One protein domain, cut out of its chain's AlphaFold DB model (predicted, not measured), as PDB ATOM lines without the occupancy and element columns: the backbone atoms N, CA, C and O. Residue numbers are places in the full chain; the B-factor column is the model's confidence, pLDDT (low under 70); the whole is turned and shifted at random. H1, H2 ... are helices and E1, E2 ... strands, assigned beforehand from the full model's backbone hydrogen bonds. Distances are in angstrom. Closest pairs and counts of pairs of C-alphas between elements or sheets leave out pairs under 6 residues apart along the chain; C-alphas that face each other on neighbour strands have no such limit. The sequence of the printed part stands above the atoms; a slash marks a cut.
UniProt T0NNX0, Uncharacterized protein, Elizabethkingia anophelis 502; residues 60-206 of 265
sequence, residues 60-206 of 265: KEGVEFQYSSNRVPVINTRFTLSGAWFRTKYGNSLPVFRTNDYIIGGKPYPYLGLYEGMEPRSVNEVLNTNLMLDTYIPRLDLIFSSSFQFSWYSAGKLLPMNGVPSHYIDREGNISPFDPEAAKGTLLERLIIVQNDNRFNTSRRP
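AT A GLANCE: This is residues 60 to 206 of the 265 residues of an uncharacterized protein of Elizabethkingia anophelis 502 (UniProt T0NNX0). A long, narrow, twisted sheet makes an arm, with the three long strands E2, E5 and E6 side by side and the shorter E1 and E9 at its two edges; at one end is a small head with a sheet of four short strands, E3, E4, E7 and E8, and the short helices H1 and H2. The turns between E1 and E2 and between E5 and E6 lie at the far tip of the arm, and the unnamed loop of residues 99 to 111 reaches the opposite end. The printed part has 147 residues with nine named strands and three named helices, in the order E1 E2 E3 E4 E5 E6 E7 E8 H1 H2 H3 E9. Both sheets are antiparallel, in the orders E1 E2 E5 E6 E9 and E3 E4 E7 E8, and the class is mostly strand. The whole is extended, a rod spanning 90 by 24 by 21 A, with a radius of gyration of the C-alphas of 27.7 A.

IN THESE COORDINATES: In the large sheet, E1 is residues 60 to 68, 26.4 A from first to last C-alpha, and begins with C-alpha 60 at (-13.350, 302.206, -8.808). E2 is residues 77 to 92, 49.1 A long. E5 is residues 121 to 137, 52.5 A, and E6 is residues 142 to 159, 52.4 A. E9 is residues 203 to 205, ending with C-alpha 205 at (-9.020, 307.263, 9.837). In the small sheet, E3 is residues 96 to 98, E4 residues 112 to 115, E7 residues 167 to 169 and E8 residues 175 to 177. H1 is residues 180 to 183, H2 residues 187 to 191 and H3 residues 197 to 200; C-alpha 187 is at (26.860, 292.411, -9.268).

HOW THE PARTS SIT: The large sheet is twisted, with C-alphas up to 7.9 A off its best plane. Its edge strands are E1 and E9. E1 and E2 form a hairpin, antiparallel at 177 degrees, with N 63 and O 85 2.9 A apart, within hydrogen-bond range. E2 and E5 are antiparallel at 169 degrees, with N 82 and O 130 at 2.9 A. E5 and E6 form a hairpin at 172 degrees, with N 131 and O 148 at 2.9 A. E6 and E9 are antiparallel at 171 degrees, with N 156 and O 203 at 2.8 A. H3 is on this sheet but over none of its strands; its height of 4.6 A only just has a base, a local plane fitted to 6 C-alphas. The closest C-alphas of E6 and H3 are those of Leu 158 and Phe 200, 4.8 A apart. In the small sheet, E3 and E4 form a hairpin, with N 98 and O 113 at 3.0 A. E4 and E7 are antiparallel, with N 114 and O 167 at 2.8 A. E7 and E8 form a hairpin, with N 168 and O 176 at 2.9 A. H2 only grazes this sheet, with residues 188 to 191. H1 and H2 are close but not clearly touching; their closest C-alphas, Ala 183 and Glu 189, are 4.9 A apart. H1 and H3 are too short for an O i to N i+4 pair; H2 has 0 of 1 within range, but 2 of 2 O i to N i+3 pairs.

THE WHOLE: The two C-alphas farthest apart, those of Gly 105 and Arg 139, are 90.5 A apart. The printed part has no cut. The link from E3 to E4 is long, with 13 residues. The mean pLDDT of the printed part is 93.4, and no printed residue is under 70; H3 has a mean of 85.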
ATOM      1  N   LYS A  60     -12.464 301.600  -9.808       94.88
ATOM      2  CA  LYS A  60     -13.350 302.206  -8.808       94.88
ATOM      3  C   LYS A  60     -14.674 301.459  -8.793       94.88
ATOM      4  O   LYS A  60     -15.361 301.396  -9.805       94.88
ATOM      5  N   GLU A  61     -15.041 300.981  -7.616       97.25
ATOM      6  CA  GLU A  61     -16.306 300.311  -7.337       97.25
ATOM      7  C   GLU A  61     -16.974 300.965  -6.124       97.25
ATOM      8  O   GLU A  61     -16.314 301.616  -5.306       97.25
ATOM      9  N   GLY A  62     -18.293 300.847  -6.017       97.69
ATOM     10  CA  GLY A  62     -19.015 301.452  -4.911       97.69
ATOM     11  C   GLY A  62     -20.526 301.398  -5.041       97.69
ATOM     12  O   GLY A  62     -21.064 300.960  -6.055       97.69
ATOM     13  N   VAL A  63     -21.186 301.873  -3.990       98.19
ATOM     14  CA  VAL A  63     -22.641 302.017  -3.911       98.19
ATOM     15  C   VAL A  63     -22.949 303.433  -3.460       98.19
ATOM     16  O   VAL A  63     -22.436 303.884  -2.436       98.19
ATOM     17  N   GLU A  64     -23.815 304.108  -4.206       98.38
ATOM     18  CA  GLU A  64     -24.435 305.367  -3.809       98.38
ATOM     19  C   GLU A  64     -25.898 305.108  -3.469       98.38
ATOM     20  O   GLU A  64     -26.562 304.283  -4.098       98.38
ATOM     21  N   PHE A  65     -26.405 305.804  -2.459       98.25
ATOM     22  CA  PHE A  65     -27.799 305.683  -2.070       98.25
ATOM     23  C   PHE A  65     -28.355 307.013  -1.594       98.25
ATOM     24  O   PHE A  65     -27.663 307.846  -1.001       98.25
ATOM     25  N   GLN A  66     -29.652 307.177  -1.816       98.25
ATOM     26  CA  GLN A  66     -30.420 308.282  -1.287       98.25
ATOM     27  C   GLN A  66     -31.828 307.809  -0.955       98.25
ATOM     28  O   GLN A  66     -32.482 307.122  -1.733       98.25
ATOM     29  N   TYR A  67     -32.297 308.220   0.210       98.25
ATOM     30  CA  TYR A  67     -33.650 308.032   0.677       98.25
ATOM     31  C   TYR A  67     -34.193 309.368   1.164       98.25
ATOM     32  O   TYR A  67     -33.497 310.139   1.825       98.25
ATOM     33  N   SER A  68     -35.459 309.627   0.865       98.12
ATOM     34  CA  SER A  68     -36.189 310.766   1.392       98.12
ATOM     35  C   SER A  68     -37.548 310.304   1.878       98.12
ATOM     36  O   SER A  68     -38.317 309.726   1.113       98.12
ATOM     37  N   SER A  69     -37.880 310.636   3.118       98.00
ATOM     38  CA  SER A  69     -39.210 310.401   3.662       98.00
ATOM     39  C   SER A  69     -40.219 311.423   3.129       98.00
ATOM     40  O   SER A  69     -39.855 312.517   2.681       98.00
ATOM     41  N   ASN A  70     -41.508 311.109   3.269       97.62
ATOM     42  CA  ASN A  70     -42.538 312.143   3.354       97.62
ATOM     43  C   ASN A  70     -42.335 312.977   4.628       97.62
ATOM     44  O   ASN A  70     -41.639 312.565   5.564       97.62
ATOM     45  N   ARG A  71     -42.949 314.159   4.680       97.06
ATOM     46  CA  ARG A  71     -42.908 315.002   5.876       97.06
ATOM     47  C   ARG A  71     -43.744 314.348   6.980       97.06
ATOM     48  O   ARG A  71     -44.929 314.108   6.779       97.06
ATOM     49  N   VAL A  72     -43.133 314.055   8.127       97.62
ATOM     50  CA  VAL A  72     -43.826 313.489   9.293       97.62
ATOM     51  C   VAL A  72     -44.757 314.567   9.855       97.62
ATOM     52  O   VAL A  72     -44.241 315.567  10.354       97.62
ATOM     53  N   PRO A  73     -46.096 314.414   9.794       95.94
ATOM     54  CA  PRO A  73     -47.012 315.534  10.036       95.94
ATOM     55  C   PRO A  73     -46.918 316.137  11.442       95.94
ATOM     56  O   PRO A  73     -47.000 317.351  11.587       95.94
ATOM     57  N   VAL A  74     -46.682 315.307  12.465       95.88
ATOM     58  CA  VAL A  74     -46.659 315.728  13.881       95.88
ATOM     59  C   VAL A  74     -45.548 316.738  14.175       95.88
ATOM     60  O   VAL A  74     -45.755 317.685  14.926       95.88
ATOM     61  N   ILE A  75     -44.379 316.553  13.563       96.25
ATOM     62  CA  ILE A  75     -43.213 317.440  13.728       96.25
ATOM     63  C   ILE A  75     -42.964 318.307  12.492       96.25
ATOM     64  O   ILE A  75     -42.082 319.155  12.489       96.25
ATOM     65  N   ASN A  76     -43.749 318.098  11.435       97.44
ATOM     66  CA  ASN A  76     -43.613 318.726  10.132       97.44
ATOM     67  C   ASN A  76     -42.168 318.665   9.588       97.44
ATOM     68  O   ASN A  76     -41.681 319.625   8.985       97.44
ATOM     69  N   THR A  77     -41.490 317.525   9.767       98.44
ATOM     70  CA  THR A  77     -40.076 317.305   9.402       98.44
ATOM     71  C   THR A  77     -39.939 316.283   8.279       98.44
ATOM     72  O   THR A  77     -40.562 315.223   8.319       98.44
ATOM     73  N   ARG A  78     -39.116 316.589   7.273       98.31
ATOM     74  CA  ARG A  78     -38.678 315.643   6.236       98.31
ATOM     75  C   ARG A  78     -37.291 315.116   6.590       98.31
ATOM     76  O   ARG A  78     -36.421 315.911   6.935       98.31
ATOM     77  N   PHE A  79     -37.084 313.810   6.458       98.44
ATOM     78  CA  PHE A  79     -35.788 313.164   6.650       98.44
ATOM     79  C   PHE A  79     -35.215 312.780   5.290       98.44
ATOM     80  O   PHE A  79     -35.882 312.103   4.509       98.44
ATOM     81  N   THR A  80     -33.981 313.188   5.012       98.62
ATOM     82  CA  THR A  80     -33.244 312.779   3.812       98.62
ATOM     83  C   THR A  80     -31.930 312.149   4.238       98.62
ATOM     84  O   THR A  80     -31.107 312.811   4.863       98.62
ATOM     85  N   LEU A  81     -31.728 310.876   3.912       98.56
ATOM     86  CA  LEU A  81     -30.480 310.159   4.143       98.56
ATOM     87  C   LEU A  81     -29.816 309.908   2.795       98.56
ATOM     88  O   LEU A  81     -30.409 309.286   1.922       98.56
ATOM     89  N   SER A  82     -28.581 310.353   2.632       98.62
ATOM     90  CA  SER A  82     -27.771 310.054   1.454       98.62
ATOM     91  C   SER A  82     -26.418 309.517   1.873       98.62
ATOM     92  O   SER A  82     -25.932 309.825   2.961       98.62
ATOM     93  N   GLY A  83     -25.768 308.753   1.012       98.50
ATOM     94  CA  GLY A  83     -24.430 308.275   1.296       98.50
ATOM     95  C   GLY A  83     -23.788 307.576   0.121       98.50
ATOM     96  O   GLY A  83     -24.428 307.289  -0.890       98.50
ATOM     97  N   ALA A  84     -22.501 307.316   0.283       98.44
ATOM     98  CA  ALA A  84     -21.722 306.567  -0.675       98.44
ATOM     99  C   ALA A  84     -20.635 305.770   0.036       98.44
ATOM    100  O   ALA A  84     -19.950 306.279   0.932       98.44
ATOM    101  N   TRP A  85     -20.461 304.532  -0.410       98.44
ATOM    102  CA  TRP A  85     -19.258 303.759  -0.166       98.44
ATOM    103  C   TRP A  85     -18.487 303.628  -1.468       98.44
ATOM    104  O   TRP A  85     -19.053 303.211  -2.477       98.44
ATOM    105  N   PHE A  86     -17.197 303.944  -1.436       98.25
ATOM    106  CA  PHE A  86     -16.312 303.750  -2.574       98.25
ATOM    107  C   PHE A  86     -15.058 303.009  -2.173       98.25
ATOM    108  O   PHE A  86     -14.452 303.311  -1.146       98.25
ATOM    109  N   ARG A  87     -14.621 302.132  -3.071       97.69
ATOM    110  CA  ARG A  87     -13.315 301.496  -3.064       97.69
ATOM    111  C   ARG A  87     -12.606 301.810  -4.370       97.69
ATOM    112  O   ARG A  87     -13.162 301.649  -5.451       97.69
ATOM    113  N   THR A  88     -11.381 302.305  -4.284       96.81
ATOM    114  CA  THR A  88     -10.574 302.686  -5.444       96.81
ATOM    115  C   THR A  88      -9.208 302.033  -5.363       96.81
ATOM    116  O   THR A  88      -8.455 302.269  -4.417       96.81
ATOM    117  N   LYS A  89      -8.880 301.222  -6.365       94.69
ATOM    118  CA  LYS A  89      -7.555 300.641  -6.554       94.69
ATOM    119  C   LYS A  89      -6.791 301.496  -7.557       94.69
ATOM    120  O   LYS A  89      -7.236 301.685  -8.686       94.69
ATOM    121  N   TYR A  90      -5.633 301.978  -7.141       91.00
ATOM    122  CA  TYR A  90      -4.676 302.674  -7.988       91.00
ATOM    123  C   TYR A  90      -3.511 301.740  -8.293       91.00
ATOM    124  O   TYR A  90      -3.047 301.001  -7.418       91.00
ATOM    125  N   GLY A  91      -3.003 301.788  -9.517       87.75
ATOM    126  CA  GLY A  91      -1.805 301.048  -9.879       87.75
ATOM    127  C   GLY A  91      -1.184 301.489 -11.190       87.75
ATOM    128  O   GLY A  91      -1.675 302.399 -11.856       87.75
ATOM    129  N   ASN A  92      -0.088 300.821 -11.542       80.88
ATOM    130  CA  ASN A  92       0.567 300.952 -12.834       80.88
ATOM    131  C   ASN A  92       0.333 299.676 -13.652       80.88
ATOM    132  O   ASN A  92       0.401 298.574 -13.102       80.88
ATOM    133  N   SER A  93       0.037 299.834 -14.938       72.75
ATOM    134  CA  SER A  93      -0.140 298.743 -15.898       72.75
ATOM    135  C   SER A  93       1.119 298.428 -16.708       72.75
ATOM    136  O   SER A  93       1.105 297.484 -17.490       72.75
ATOM    137  N   LEU A  94       2.186 299.217 -16.561       83.06
ATOM    138  CA  LEU A  94       3.415 299.111 -17.343       83.06
ATOM    139  C   LEU A  94       4.637 298.835 -16.447       83.06
ATOM    140  O   LEU A  94       4.717 299.371 -15.334       83.06
ATOM    141  N   PRO A  95       5.602 298.030 -16.926       86.62
ATOM    142  CA  PRO A  95       6.839 297.769 -16.204       86.62
ATOM    143  C   PRO A  95       7.747 299.007 -16.193       86.62
ATOM    144  O   PRO A  95       7.565 299.945 -16.977       86.62
ATOM    145  N   VAL A  96       8.725 299.025 -15.288       89.12
ATOM    146  CA  VAL A  96       9.638 300.163 -15.100       89.12
ATOM    147  C   VAL A  96      11.097 299.747 -15.154       89.12
ATOM    148  O   VAL A  96      11.475 298.728 -14.585       89.12
ATOM    149  N   PHE A  97      11.921 300.579 -15.794       91.25
ATOM    150  CA  PHE A  97      13.373 300.443 -15.763       91.25
ATOM    151  C   PHE A  97      13.965 301.187 -14.565       91.25
ATOM    152  O   PHE A  97      13.636 302.360 -14.332       91.25
ATOM    153  N   ARG A  98      14.856 300.525 -13.822       90.88
ATOM    154  CA  ARG A  98      15.649 301.140 -12.747       90.88
ATOM    155  C   ARG A  98      17.098 300.664 -12.778       90.88
ATOM    156  O   ARG A  98      17.380 299.553 -13.215       90.88
ATOM    157  N   THR A  99      17.991 301.519 -12.294       90.31
ATOM    158  CA  THR A  99      19.412 301.217 -12.078       90.31
ATOM    159  C   THR A  99      19.742 301.256 -10.586       90.31
ATOM    160  O   THR A  99      18.898 301.637  -9.771       90.31
ATOM    161  N   ASN A 100      20.966 300.872 -10.240       89.19
ATOM    162  CA  ASN A 100      21.545 301.075  -8.920       89.19
ATOM    163  C   ASN A 100      22.557 302.233  -8.983       89.19
ATOM    164  O   ASN A 100      23.330 302.318  -9.933       89.19
ATOM    165  N   ASP A 101      22.604 303.090  -7.963       85.00
ATOM    166  CA  ASP A 101      23.521 304.243  -7.920       85.00
ATOM    167  C   ASP A 101      24.984 303.856  -7.599       85.00
ATOM    168  O   ASP A 101      25.845 304.708  -7.381       85.00
ATOM    169  N   TYR A 102      25.292 302.556  -7.543       85.94
ATOM    170  CA  TYR A 102      26.615 302.035  -7.211       85.94
ATOM    171  C   TYR A 102      27.661 302.316  -8.303       85.94
ATOM    172  O   TYR A 102      27.486 301.961  -9.468       85.94
ATOM    173  N   ILE A 103      28.803 302.887  -7.917       84.19
ATOM    174  CA  ILE A 103      29.921 303.179  -8.826       84.19
ATOM    175  C   ILE A 103      30.980 302.075  -8.714       84.19
ATOM    176  O   ILE A 103      31.443 301.747  -7.624       84.19
ATOM    177  N   ILE A 104      31.404 301.527  -9.854       81.38
ATOM    178  CA  ILE A 104      32.395 300.449  -9.957       81.38
ATOM    179  C   ILE A 104      33.615 300.971 -10.710       81.38
ATOM    180  O   ILE A 104      33.541 301.233 -11.909       81.38
ATOM    181  N   GLY A 105      34.746 301.134 -10.016       80.44
ATOM    182  CA  GLY A 105      35.995 301.597 -10.640       80.44
ATOM    183  C   GLY A 105      35.847 302.944 -11.358       80.44
ATOM    184  O   GLY A 105      36.349 303.110 -12.466       80.44
ATOM    185  N   GLY A 106      35.078 303.873 -10.773       80.12
ATOM    186  CA  GLY A 106      34.778 305.185 -11.359       80.12
ATOM    187  C   GLY A 106      33.737 305.179 -12.487       80.12
ATOM    188  O   GLY A 106      33.476 306.228 -13.069       80.12
ATOM    189  N   LYS A 107      33.133 304.025 -12.804       80.88
ATOM    190  CA  LYS A 107      32.079 303.890 -13.822       80.88
ATOM    191  C   LYS A 107      30.712 303.635 -13.175       80.88
ATOM    192  O   LYS A 107      30.661 302.939 -12.159       80.88
ATOM    193  N   PRO A 108      29.609 304.132 -13.761       82.81
ATOM    194  CA  PRO A 108      28.263 303.804 -13.305       82.81
ATOM    195  C   PRO A 108      27.984 302.297 -13.311       82.81
ATOM    196  O   PRO A 108      28.626 301.517 -14.034       82.81
ATOM    197  N   TYR A 109      26.998 301.905 -12.508       89.50
ATOM    198  CA  TYR A 109      26.506 300.540 -12.445       89.50
ATOM    199  C   TYR A 109      26.104 300.037 -13.850       89.50
ATOM    200  O   TYR A 109      25.381 300.731 -14.566       89.50
ATOM    201  N   PRO A 110      26.592 298.859 -14.281       87.44
ATOM    202  CA  PRO A 110      26.465 298.406 -15.668       87.44
ATOM    203  C   PRO A 110      25.064 297.951 -16.083       87.44
ATOM    204  O   PRO A 110      24.796 297.920 -17.282       87.44
ATOM    205  N   TYR A 111      24.205 297.568 -15.133       92.06
ATOM    206  CA  TYR A 111      22.955 296.874 -15.441       92.06
ATOM    207  C   TYR A 111      21.718 297.723 -15.165       92.06
ATOM    208  O   TYR A 111      21.658 298.452 -14.177       92.06
ATOM    209  N   LEU A 112      20.686 297.547 -15.986       93.75
ATOM    210  CA  LEU A 112      19.339 298.036 -15.695       93.75
ATOM    211  C   LEU A 112      18.414 296.865 -15.390       93.75
ATOM    212  O   LEU A 112      18.424 295.883 -16.117       93.75
ATOM    213  N   GLY A 113      17.582 296.979 -14.360       94.75
ATOM    214  CA  GLY A 113      16.500 296.035 -14.096       94.75
ATOM    215  C   GLY A 113      15.193 296.503 -14.735       94.75
ATOM    216  O   GLY A 113      14.846 297.684 -14.653       94.75
ATOM    217  N   LEU A 114      14.456 295.575 -15.342       94.25
ATOM    218  CA  LEU A 114      13.070 295.746 -15.764       94.25
ATOM    219  C   LEU A 114      12.161 295.112 -14.715       94.25
ATOM    220  O   LEU A 114      12.206 293.902 -14.501       94.25
ATOM    221  N   TYR A 115      11.325 295.917 -14.069       93.50
ATOM    222  CA  TYR A 115      10.497 295.458 -12.963       93.50
ATOM    223  C   TYR A 115       9.016 295.490 -13.302       93.50
ATOM    224  O   TYR A 115       8.462 296.522 -13.692       93.50
ATOM    225  N   GLU A 116       8.356 294.371 -13.031       89.69
ATOM    226  CA  GLU A 116       6.907 294.235 -13.068       89.69
ATOM    227  C   GLU A 116       6.359 294.335 -11.642       89.69
ATOM    228  O   GLU A 116       6.706 293.547 -10.769       89.69
ATOM    229  N   GLY A 117       5.508 295.330 -11.377       85.62
ATOM    230  CA  GLY A 117       4.893 295.493 -10.053       85.62
ATOM    231  C   GLY A 117       5.765 296.190  -9.000       85.62
ATOM    232  O   GLY A 117       5.417 296.175  -7.822       85.62
ATOM    233  N   MET A 118       6.855 296.846  -9.404       87.62
ATOM    234  CA  MET A 118       7.681 297.685  -8.520       87.62
ATOM    235  C   MET A 118       7.201 299.140  -8.432       87.62
ATOM    236  O   MET A 118       7.864 300.010  -7.871       87.62
ATOM    237  N   GLU A 119       6.037 299.437  -8.996       86.31
ATOM    238  CA  GLU A 119       5.402 300.739  -8.853       86.31
ATOM    239  C   GLU A 119       4.347 300.684  -7.750       86.31
ATOM    240  O   GLU A 119       3.597 299.704  -7.685       86.31
ATOM    241  N   PRO A 120       4.265 301.707  -6.876       86.50
ATOM    242  CA  PRO A 120       3.320 301.698  -5.773       86.50
ATOM    243  C   PRO A 120       1.886 301.527  -6.270       86.50
ATOM    244  O   PRO A 120       1.375 302.312  -7.071       86.50
ATOM    245  N   ARG A 121       1.219 300.501  -5.751       91.19
ATOM    246  CA  ARG A 121      -0.219 300.292  -5.918       91.19
ATOM    247  C   ARG A 121      -0.895 300.575  -4.592       91.19
ATOM    248  O   ARG A 121      -0.327 300.293  -3.540       91.19
ATOM    249  N   SER A 122      -2.105 301.112  -4.625       94.19
ATOM    250  CA  SER A 122      -2.855 301.389  -3.402       94.19
ATOM    251  C   SER A 122      -4.317 301.016  -3.533       94.19
ATOM    252  O   SER A 122      -4.870 300.986  -4.630       94.19
ATOM    253  N   VAL A 123      -4.940 300.722  -2.399       96.62
ATOM    254  CA  VAL A 123      -6.387 300.553  -2.287       96.62
ATOM    255  C   VAL A 123      -6.875 301.539  -1.249       96.62
ATOM    256  O   VAL A 123      -6.370 301.538  -0.127       96.62
ATOM    257  N   ASN A 124      -7.836 302.367  -1.638       97.25
ATOM    258  CA  ASN A 124      -8.451 303.377  -0.790       97.25
ATOM    259  C   ASN A 124      -9.948 303.110  -0.675       97.25
ATOM    260  O   ASN A 124     -10.593 302.800  -1.673       97.25
ATOM    261  N   GLU A 125     -10.495 303.249   0.525       97.88
ATOM    262  CA  GLU A 125     -11.904 303.022   0.831       97.88
ATOM    263  C   GLU A 125     -12.458 304.176   1.660       97.88
ATOM    264  O   GLU A 125     -11.811 304.648   2.597       97.88
ATOM    265  N   VAL A 126     -13.662 304.631   1.325       98.12
ATOM    266  CA  VAL A 126     -14.363 305.699   2.046       98.12
ATOM    267  C   VAL A 126     -15.837 305.356   2.183       98.12
ATOM    268  O   VAL A 126     -16.457 304.897   1.228       98.12
ATOM    269  N   LEU A 127     -16.402 305.599   3.367       98.38
ATOM    270  CA  LEU A 127     -17.841 305.528   3.615       98.38
ATOM    271  C   LEU A 127     -18.311 306.851   4.211       98.38
ATOM    272  O   LEU A 127     -17.938 307.190   5.336       98.38
ATOM    273  N   ASN A 128     -19.165 307.562   3.483       98.44
ATOM    274  CA  ASN A 128     -19.734 308.829   3.927       98.44
ATOM    275  C   ASN A 128     -21.259 308.771   3.888       98.44
ATOM    276  O   ASN A 128     -21.835 308.224   2.948       98.44
ATOM    277  N   THR A 129     -21.913 309.374   4.878       98.50
ATOM    278  CA  THR A 129     -23.368 309.558   4.890       98.50
ATOM    279  C   THR A 129     -23.731 310.971   5.333       98.50
ATOM    280  O   THR A 129     -23.002 311.612   6.082       98.50
ATOM    281  N   ASN A 130     -24.877 311.466   4.890       98.56
ATOM    282  CA  ASN A 130     -25.459 312.728   5.317       98.56
ATOM    283  C   ASN A 130     -26.927 312.494   5.664       98.56
ATOM    284  O   ASN A 130     -27.684 311.993   4.835       98.56
ATOM    285  N   LEU A 131     -27.316 312.859   6.881       98.56
ATOM    286  CA  LEU A 131     -28.701 312.850   7.329       98.56
ATOM    287  C   LEU A 131     -29.176 314.294   7.483       98.56
ATOM    288  O   LEU A 131     -28.661 315.031   8.322       98.56
ATOM    289  N   MET A 132     -30.164 314.686   6.689       98.38
ATOM    290  CA  MET A 132     -30.781 316.007   6.708       98.38
ATOM    291  C   MET A 132     -32.194 315.931   7.281       98.38
ATOM    292  O   MET A 132     -32.979 315.059   6.904       98.38
ATOM    293  N   LEU A 133     -32.503 316.836   8.204       98.50
ATOM    294  CA  LEU A 133     -33.805 316.991   8.836       98.50
ATOM    295  C   LEU A 133     -34.314 318.392   8.520       98.50
ATOM    296  O   LEU A 133     -33.776 319.362   9.046       98.50
ATOM    297  N   ASP A 134     -35.358 318.492   7.702       98.12
ATOM    298  CA  ASP A 134     -35.953 319.766   7.296       98.12
ATOM    299  C   ASP A 134     -37.319 319.956   7.943       98.12
ATOM    300  O   ASP A 134     -38.332 319.410   7.489       98.12
ATOM    301  N   THR A 135     -37.359 320.761   8.995       98.31
ATOM    302  CA  THR A 135     -38.573 321.074   9.751       98.31
ATOM    303  C   THR A 135     -39.164 322.385   9.264       98.31
ATOM    304  O   THR A 135     -38.509 323.419   9.311       98.31
ATOM    305  N   TYR A 136     -40.408 322.360   8.791       97.69
ATOM    306  CA  TYR A 136     -41.129 323.574   8.407       97.69
ATOM    307  C   TYR A 136     -42.059 323.973   9.549       97.69
ATOM    308  O   TYR A 136     -42.783 323.137  10.078       97.69
ATOM    309  N   ILE A 137     -42.065 325.243   9.933       97.12
ATOM    310  CA  ILE A 137     -42.912 325.795  10.989       97.12
ATOM    311  C   ILE A 137     -43.863 326.802  10.327       97.12
ATOM    312  O   ILE A 137     -43.519 327.981  10.214       97.12
ATOM    313  N   PRO A 138     -45.063 326.370   9.879       94.38
ATOM    314  CA  PRO A 138     -45.923 327.182   9.014       94.38
ATOM    315  C   PRO A 138     -46.359 328.499   9.656       94.38
ATOM    316  O   PRO A 138     -46.375 329.530   8.998       94.38
ATOM    317  N   ARG A 139     -46.646 328.484  10.966       94.31
ATOM    318  CA  ARG A 139     -47.059 329.681  11.724       94.31
ATOM    319  C   ARG A 139     -46.014 330.800  11.710       94.31
ATOM    320  O   ARG A 139     -46.355 331.942  11.985       94.31
ATOM    321  N   LEU A 140     -44.753 330.469  11.435       94.88
ATOM    322  CA  LEU A 140     -43.642 331.416  11.414       94.88
ATOM    323  C   LEU A 140     -43.085 331.652  10.004       94.88
ATOM    324  O   LEU A 140     -42.142 332.438   9.895       94.88
ATOM    325  N   ASP A 141     -43.618 330.971   8.981       95.31
ATOM    326  CA  ASP A 141     -43.025 330.849   7.639       95.31
ATOM    327  C   ASP A 141     -41.502 330.611   7.715       95.31
ATOM    328  O   ASP A 141     -40.679 331.348   7.161       95.31
ATOM    329  N   LEU A 142     -41.132 329.622   8.539       97.50
ATOM    330  CA  LEU A 142     -39.756 329.340   8.941       97.50
ATOM    331  C   LEU A 142     -39.391 327.887   8.643       97.50
ATOM    332  O   LEU A 142     -40.168 326.976   8.918       97.50
ATOM    333  N   ILE A 143     -38.187 327.666   8.129       97.75
ATOM    334  CA  ILE A 143     -37.581 326.351   7.932       97.75
ATOM    335  C   ILE A 143     -36.373 326.239   8.860       97.75
ATOM    336  O   ILE A 143     -35.494 327.097   8.850       97.75
ATOM    337  N   PHE A 144     -36.336 325.174   9.650       98.00
ATOM    338  CA  PHE A 144     -35.193 324.776  10.456       98.00
ATOM    339  C   PHE A 144     -34.612 323.483   9.882       98.00
ATOM    340  O   PHE A 144     -35.282 322.447   9.878       98.00
ATOM    341  N   SER A 145     -33.377 323.554   9.401       98.00
ATOM    342  CA  SER A 145     -32.663 322.454   8.763       98.00
ATOM    343  C   SER A 145     -31.459 322.038   9.602       98.00
ATOM    344  O   SER A 145     -30.607 322.866   9.924       98.00
ATOM    345  N   SER A 146     -31.352 320.743   9.891       98.06
ATOM    346  CA  SER A 146     -30.172 320.134  10.515       98.06
ATOM    347  C   SER A 146     -29.539 319.132   9.559       98.06
ATOM    348  O   SER A 146     -30.243 318.296   9.004       98.06
ATOM    349  N   SER A 147     -28.219 319.170   9.396       97.94
ATOM    350  CA  SER A 147     -27.454 318.212   8.590       97.94
ATOM    351  C   SER A 147     -26.369 317.564   9.443       97.94
ATOM    352  O   SER A 147     -25.461 318.237   9.927       97.94
ATOM    353  N   PHE A 148     -26.473 316.248   9.610       98.00
ATOM    354  CA  PHE A 148     -25.471 315.400  10.243       98.00
ATOM    355  C   PHE A 148     -24.637 314.739   9.152       98.00
ATOM    356  O   PHE A 148     -25.095 313.822   8.469       98.00
ATOM    357  N   GLN A 149     -23.412 315.218   8.984       97.69
ATOM    358  CA  GLN A 149     -22.460 314.697   8.012       97.69
ATOM    359  C   GLN A 149     -21.516 313.730   8.706       97.69
ATOM    360  O   GLN A 149     -20.780 314.131   9.606       97.69
ATOM    361  N   PHE A 150     -21.519 312.481   8.266       97.75
ATOM    362  CA  PHE A 150     -20.676 311.416   8.779       97.75
ATOM    363  C   PHE A 150     -19.646 311.006   7.730       97.75
ATOM    364  O   PHE A 150     -20.002 310.645   6.609       97.75
ATOM    365  N   SER A 151     -18.375 310.987   8.120       96.88
ATOM    366  CA  SER A 151     -17.350 310.186   7.457       96.88
ATOM    367  C   SER A 151     -17.042 309.013   8.366       96.88
ATOM    368  O   SER A 151     -16.364 309.176   9.372       96.88
ATOM    369  N   TRP A 152     -17.611 307.842   8.086       97.44
ATOM    370  CA  TRP A 152     -17.532 306.683   8.981       97.44
ATOM    371  C   TRP A 152     -16.117 306.132   9.081       97.44
ATOM    372  O   TRP A 152     -15.668 305.738  10.159       97.44
ATOM    373  N   TYR A 153     -15.422 306.100   7.950       96.94
ATOM    374  CA  TYR A 153     -13.995 305.853   7.890       96.94
ATOM    375  C   TYR A 153     -13.433 306.287   6.537       96.94
ATOM    376  O   TYR A 153     -14.130 306.303   5.519       96.94
ATOM    377  N   SER A 154     -12.129 306.537   6.537       96.25
ATOM    378  CA  SER A 154     -11.303 306.516   5.338       96.25
ATOM    379  C   SER A 154     -10.139 305.571   5.592       96.25
ATOM    380  O   SER A 154      -9.428 305.717   6.586       96.25
ATOM    381  N   ALA A 155      -9.973 304.568   4.743       96.12
ATOM    382  CA  ALA A 155      -8.898 303.597   4.844       96.12
ATOM    383  C   ALA A 155      -8.057 303.615   3.572       96.12
ATOM    384  O   ALA A 155      -8.576 303.811   2.478       96.12
ATOM    385  N   GLY A 156      -6.758 303.404   3.724       96.00
ATOM    386  CA  GLY A 156      -5.817 303.328   2.622       96.00
ATOM    387  C   GLY A 156      -4.702 302.356   2.958       96.00
ATOM    388  O   GLY A 156      -4.222 302.321   4.092       96.00
ATOM    389  N   LYS A 157      -4.278 301.564   1.979       94.56
ATOM    390  CA  LYS A 157      -3.078 300.732   2.101       94.56
ATOM    391  C   LYS A 157      -2.313 300.686   0.795       94.56
ATOM    392  O   LYS A 157      -2.917 300.707  -0.280       94.56
ATOM    393  N   LEU A 158      -0.995 300.580   0.900       93.50
ATOM    394  CA  LEU A 158      -0.165 300.168  -0.221       93.50
ATOM    395  C   LEU A 158      -0.285 298.652  -0.390       93.50
ATOM    396  O   LEU A 158      -0.390 297.917   0.590       93.50
ATOM    397  N   LEU A 159      -0.304 298.187  -1.633       91.69
ATOM    398  CA  LEU A 159      -0.187 296.763  -1.929       91.69
ATOM    399  C   LEU A 159       1.295 296.378  -2.009       91.69
ATOM    400  O   LEU A 159       2.107 297.235  -2.375       91.69
ATOM    401  N   PRO A 160       1.637 295.112  -1.708       90.44
ATOM    402  CA  PRO A 160       2.994 294.611  -1.867       90.44
ATOM    403  C   PRO A 160       3.545 294.906  -3.260       90.44
ATOM    404  O   PRO A 160       2.848 294.762  -4.268       90.44
ATOM    405  N   MET A 161       4.798 295.336  -3.287       90.75
ATOM    406  CA  MET A 161       5.547 295.615  -4.505       90.75
ATOM    407  C   MET A 161       6.529 294.474  -4.750       90.75
ATOM    408  O   MET A 161       7.016 293.863  -3.800       90.75
ATOM    409  N   ASN A 162       6.845 294.205  -6.014       90.50
ATOM    410  CA  ASN A 162       7.880 293.238  -6.355       90.50
ATOM    411  C   ASN A 162       9.209 293.961  -6.590       90.50
ATOM    412  O   ASN A 162       9.353 294.718  -7.547       90.50
ATOM    413  N   GLY A 163      10.163 293.746  -5.687       92.94
ATOM    414  CA  GLY A 163      11.512 294.305  -5.775       92.94
ATOM    415  C   GLY A 163      12.484 293.484  -6.618       92.94
ATOM    416  O   GLY A 163      13.641 293.872  -6.737       92.94
ATOM    417  N   VAL A 164      12.043 292.353  -7.169       95.25
ATOM    418  CA  VAL A 164      12.841 291.491  -8.040       95.25
ATOM    419  C   VAL A 164      12.506 291.834  -9.493       95.25
ATOM    420  O   VAL A 164      11.324 291.818  -9.854       95.25
ATOM    421  N   PRO A 165      13.495 292.181 -10.334       96.44
ATOM    422  CA  PRO A 165      13.233 292.451 -11.741       96.44
ATOM    423  C   PRO A 165      12.862 291.156 -12.475       96.44
ATOM    424  O   PRO A 165      13.311 290.078 -12.096       96.44
ATOM    425  N   SER A 166      12.064 291.251 -13.539       96.25
ATOM    426  CA  SER A 166      11.806 290.105 -14.421       96.25
ATOM    427  C   SER A 166      12.965 289.881 -15.397       96.25
ATOM    428  O   SER A 166      13.297 288.742 -15.723       96.25
ATOM    429  N   HIS A 167      13.610 290.966 -15.833       96.25
ATOM    430  CA  HIS A 167      14.741 290.953 -16.760       96.25
ATOM    431  C   HIS A 167      15.788 291.984 -16.352       96.25
ATOM    432  O   HIS A 167      15.483 292.952 -15.653       96.25
ATOM    433  N   TYR A 168      17.009 291.821 -16.843       95.50
ATOM    434  CA  TYR A 168      18.035 292.848 -16.773       95.50
ATOM    435  C   TYR A 168      18.635 293.129 -18.148       95.50
ATOM    436  O   TYR A 168      18.530 292.317 -19.067       95.50
ATOM    437  N   ILE A 169      19.241 294.304 -18.274       93.62
ATOM    438  CA  ILE A 169      19.908 294.767 -19.483       93.62
ATOM    439  C   ILE A 169      21.379 295.002 -19.166       93.62
ATOM    440  O   ILE A 169      21.681 295.681 -18.181       93.62
ATOM    441  N   ASP A 170      22.274 294.426 -19.964       90.38
ATOM    442  CA  ASP A 170      23.724 294.630 -19.867       90.38
ATOM    443  C   ASP A 170      24.192 295.925 -20.558       90.38
ATOM    444  O   ASP A 170      23.381 296.731 -21.014       90.38
ATOM    445  N   ARG A 171      25.506 296.176 -20.590       83.12
ATOM    446  CA  ARG A 171      26.078 297.400 -21.186       83.12
ATOM    447  C   ARG A 171      25.942 297.438 -22.705       83.12
ATOM    448  O   ARG A 171      25.987 298.510 -23.303       83.12
ATOM    449  N   GLU A 172      25.827 296.268 -23.309       84.31
ATOM    450  CA  GLU A 172      25.675 296.051 -24.738       84.31
ATOM    451  C   GLU A 172      24.204 296.171 -25.165       84.31
ATOM    452  O   GLU A 172      23.913 296.303 -26.353       84.31
ATOM    453  N   GLY A 173      23.288 296.192 -24.194       86.19
ATOM    454  CA  GLY A 173      21.857 296.343 -24.392       86.19
ATOM    455  C   GLY A 173      21.095 295.037 -24.560       86.19
ATOM    456  O   GLY A 173      19.920 295.060 -24.936       86.19
ATOM    457  N   ASN A 174      21.729 293.900 -24.281       90.88
ATOM    458  CA  ASN A 174      21.071 292.606 -24.347       90.88
ATOM    459  C   ASN A 174      20.130 292.448 -23.159       90.88
ATOM    460  O   ASN A 174      20.509 292.648 -22.004       90.88
ATOM    461  N   ILE A 175      18.896 292.046 -23.452       93.12
ATOM    462  CA  ILE A 175      17.874 291.775 -22.446       93.12
ATOM    463  C   ILE A 175      17.955 290.298 -22.074       93.12
ATOM    464  O   ILE A 175      17.782 289.435 -22.932       93.12
ATOM    465  N   SER A 176      18.180 290.012 -20.796       96.00
ATOM    466  CA  SER A 176      18.261 288.650 -20.262       96.00
ATOM    467  C   SER A 176      17.266 288.451 -19.117       96.00
ATOM    468  O   SER A 176      17.034 289.392 -18.350       96.00
ATOM    469  N   PRO A 177      16.662 287.255 -18.965       97.19
ATOM    470  CA  PRO A 177      15.823 286.957 -17.809       97.19
ATOM    471  C   PRO A 177      16.651 287.049 -16.525       97.19
ATOM    472  O   PRO A 177      17.836 286.707 -16.505       97.19
ATOM    473  N   PHE A 178      16.032 287.533 -15.452       97.25
ATOM    474  CA  PHE A 178      16.692 287.637 -14.157       97.25
ATOM    475  C   PHE A 178      16.400 286.400 -13.304       97.25
ATOM    476  O   PHE A 178      15.241 286.088 -13.035       97.25
ATOM    477  N   ASP A 179      17.454 285.726 -12.846       96.75
ATOM    478  CA  ASP A 179      17.372 284.637 -11.871       96.75
ATOM    479  C   ASP A 179      17.933 285.116 -10.517       96.75
ATOM    480  O   ASP A 179      19.140 285.359 -10.406       96.75
ATOM    481  N   PRO A 180      17.086 285.262  -9.479       95.50
ATOM    482  CA  PRO A 180      17.515 285.711  -8.157       95.50
ATOM    483  C   PRO A 180      18.543 284.800  -7.490       95.50
ATOM    484  O   PRO A 180      19.367 285.297  -6.727       95.50
ATOM    485  N   GLU A 181      18.508 283.491  -7.751       96.19
ATOM    486  CA  GLU A 181      19.440 282.544  -7.138       96.19
ATOM    487  C   GLU A 181      20.813 282.631  -7.802       96.19
ATOM    488  O   GLU A 181      21.822 282.736  -7.105       96.19
ATOM    489  N   ALA A 182      20.855 282.696  -9.137       95.31
ATOM    490  CA  ALA A 182      22.094 282.912  -9.884       95.31
ATOM    491  C   ALA A 182      22.700 284.310  -9.658       95.31
ATOM    492  O   ALA A 182      23.907 284.492  -9.802       95.31
ATOM    493  N   ALA A 183      21.882 285.305  -9.298       95.56
ATOM    494  CA  ALA A 183      22.352 286.659  -9.028       95.56
ATOM    495  C   ALA A 183      23.145 286.777  -7.713       95.56
ATOM    496  O   ALA A 183      23.965 287.693  -7.605       95.56
ATOM    497  N   LYS A 184      22.937 285.882  -6.735       95.38
ATOM    498  CA  LYS A 184      23.578 285.944  -5.408       95.38
ATOM    499  C   LYS A 184      25.102 285.966  -5.508       95.38
ATOM    500  O   LYS A 184      25.705 285.152  -6.201       95.38
ATOM    501  N   GLY A 185      25.739 286.897  -4.801       93.25
ATOM    502  CA  GLY A 185      27.195 287.063  -4.805       93.25
ATOM    503  C   GLY A 185      27.759 287.693  -6.084       93.25
ATOM    504  O   GLY A 185      28.968 287.907  -6.175       93.25
ATOM    505  N   THR A 186      26.912 288.026  -7.061       94.44
ATOM    506  CA  THR A 186      27.303 288.747  -8.278       94.44
ATOM    507  C   THR A 186      26.920 290.225  -8.182       94.44
ATOM    508  O   THR A 186      26.231 290.663  -7.262       94.44
ATOM    509  N   LEU A 187      27.322 291.025  -9.175       92.50
ATOM    510  CA  LEU A 187      26.860 292.411  -9.268       92.50
ATOM    511  C   LEU A 187      25.336 292.509  -9.424       92.50
ATOM    512  O   LEU A 187      24.759 293.448  -8.883       92.50
ATOM    513  N   LEU A 188      24.698 291.538 -10.094       95.25
ATOM    514  CA  LEU A 188      23.261 291.534 -10.386       95.25
ATOM    515  C   LEU A 188      22.389 291.484  -9.128       95.25
ATOM    516  O   LEU A 188      21.267 291.986  -9.165       95.25
ATOM    517  N   GLU A 189      22.900 290.968  -8.004       95.94
ATOM    518  CA  GLU A 189      22.192 290.976  -6.715       95.94
ATOM    519  C   GLU A 189      21.740 292.389  -6.318       95.94
ATOM    520  O   GLU A 189      20.676 292.572  -5.732       95.94
ATOM    521  N   ARG A 190      22.493 293.420  -6.722       94.50
ATOM    522  CA  ARG A 190      22.178 294.831  -6.452       94.50
ATOM    523  C   ARG A 190      20.940 295.349  -7.187       94.50
ATOM    524  O   ARG A 190      20.475 296.445  -6.869       94.50
ATOM    525  N   LEU A 191      20.415 294.602  -8.159       95.38
ATOM    526  CA  LEU A 191      19.114 294.881  -8.769       95.38
ATOM    527  C   LEU A 191      17.948 294.395  -7.896       95.38
ATOM    528  O   LEU A 191      16.814 294.799  -8.132       95.38
ATOM    529  N   ILE A 192      18.178 293.565  -6.880       95.38
ATOM    530  CA  ILE A 192      17.118 293.184  -5.946       95.38
ATOM    531  C   ILE A 192      16.888 294.346  -4.981       95.38
ATOM    532  O   ILE A 192      17.760 294.723  -4.197       95.38
ATOM    533  N   ILE A 193      15.692 294.927  -5.032       92.88
ATOM    534  CA  ILE A 193      15.326 296.078  -4.208       92.88
ATOM    535  C   ILE A 193      14.515 295.588  -3.016       92.88
ATOM    536  O   ILE A 193      13.363 295.173  -3.150       92.88
ATOM    537  N   VAL A 194      15.117 295.664  -1.830       90.88
ATOM    538  CA  VAL A 194      14.495 295.219  -0.579       90.88
ATOM    539  C   VAL A 194      13.208 296.003  -0.311       90.88
ATOM    540  O   VAL A 194      13.185 297.235  -0.358       90.88
ATOM    541  N   GLN A 195      12.127 295.277  -0.026       89.50
ATOM    542  CA  GLN A 195      10.834 295.857   0.329       89.50
ATOM    543  C   GLN A 195      10.697 295.973   1.848       89.50
ATOM    544  O   GLN A 195      11.246 295.174   2.601       89.50
ATOM    545  N   ASN A 196       9.966 296.991   2.303       87.75
ATOM    546  CA  ASN A 196       9.670 297.195   3.718       87.75
ATOM    547  C   ASN A 196       8.189 296.911   3.971       87.75
ATOM    548  O   ASN A 196       7.339 297.752   3.665       87.75
ATOM    549  N   ASP A 197       7.906 295.761   4.578       85.81
ATOM    550  CA  ASP A 197       6.541 295.276   4.783       85.81
ATOM    551  C   ASP A 197       5.694 296.183   5.678       85.81
ATOM    552  O   ASP A 197       4.481 296.295   5.488       85.81
ATOM    553  N   ASN A 198       6.326 296.944   6.580       85.38
ATOM    554  CA  ASN A 198       5.616 297.903   7.427       85.38
ATOM    555  C   ASN A 198       4.902 298.997   6.615       85.38
ATOM    556  O   ASN A 198       3.956 299.610   7.110       85.38
ATOM    557  N   ARG A 199       5.319 299.239   5.362       83.62
ATOM    558  CA  ARG A 199       4.680 300.210   4.459       83.62
ATOM    559  C   ARG A 199       3.340 299.730   3.901       83.62
ATOM    560  O   ARG A 199       2.572 300.558   3.416       83.62
ATOM    561  N   PHE A 200       3.053 298.430   3.960       86.25
ATOM    562  CA  PHE A 200       1.821 297.840   3.422       86.25
ATOM    563  C   PHE A 200       0.690 297.760   4.461       86.25
ATOM    564  O   PHE A 200      -0.421 297.324   4.148       86.25
ATOM    565  N   ASN A 201       0.945 298.218   5.690       88.44
ATOM    566  CA  ASN A 201      -0.064 298.302   6.737       88.44
ATOM    567  C   ASN A 201      -1.205 299.251   6.346       88.44
ATOM    568  O   ASN A 201      -1.006 300.300   5.730       88.44
ATOM    569  N   THR A 202      -2.426 298.882   6.735       89.44
ATOM    570  CA  THR A 202      -3.607 299.708   6.466       89.44
ATOM    571  C   THR A 202      -3.630 300.909   7.401       89.44
ATOM    572  O   THR A 202      -3.736 300.759   8.616       89.44
ATOM    573  N   SER A 203      -3.605 302.109   6.831       90.62
ATOM    574  CA  SER A 203      -3.918 303.342   7.544       90.62
ATOM    575  C   SER A 203      -5.425 303.553   7.525       90.62
ATOM    576  O   SER A 203      -6.026 303.632   6.454       90.62
ATOM    577  N   ARG A 204      -6.049 303.683   8.699       92.00
ATOM    578  CA  ARG A 204      -7.489 303.931   8.825       92.00
ATOM    579  C   ARG A 204      -7.755 305.150   9.694       92.00
ATOM    580  O   ARG A 204      -7.420 305.170  10.874       92.00
ATOM    581  N   ARG A 205      -8.414 306.148   9.112       92.00
ATOM    582  CA  ARG A 205      -9.020 307.263   9.837       92.00
ATOM    583  C   ARG A 205     -10.419 306.843  10.297       92.00
ATOM    584  O   ARG A 205     -11.197 306.374   9.461       92.00
ATOM    585  N   PRO A 206     -10.720 306.943  11.601       94.38
ATOM    586  CA  PRO A 206     -12.006 306.542  12.157       94.38
ATOM    587  C   PRO A 206     -13.069 307.622  11.926       94.38
ATOM    588  O   PRO A 206     -12.797 308.664  11.332       94.38
TER     589      PRO A 206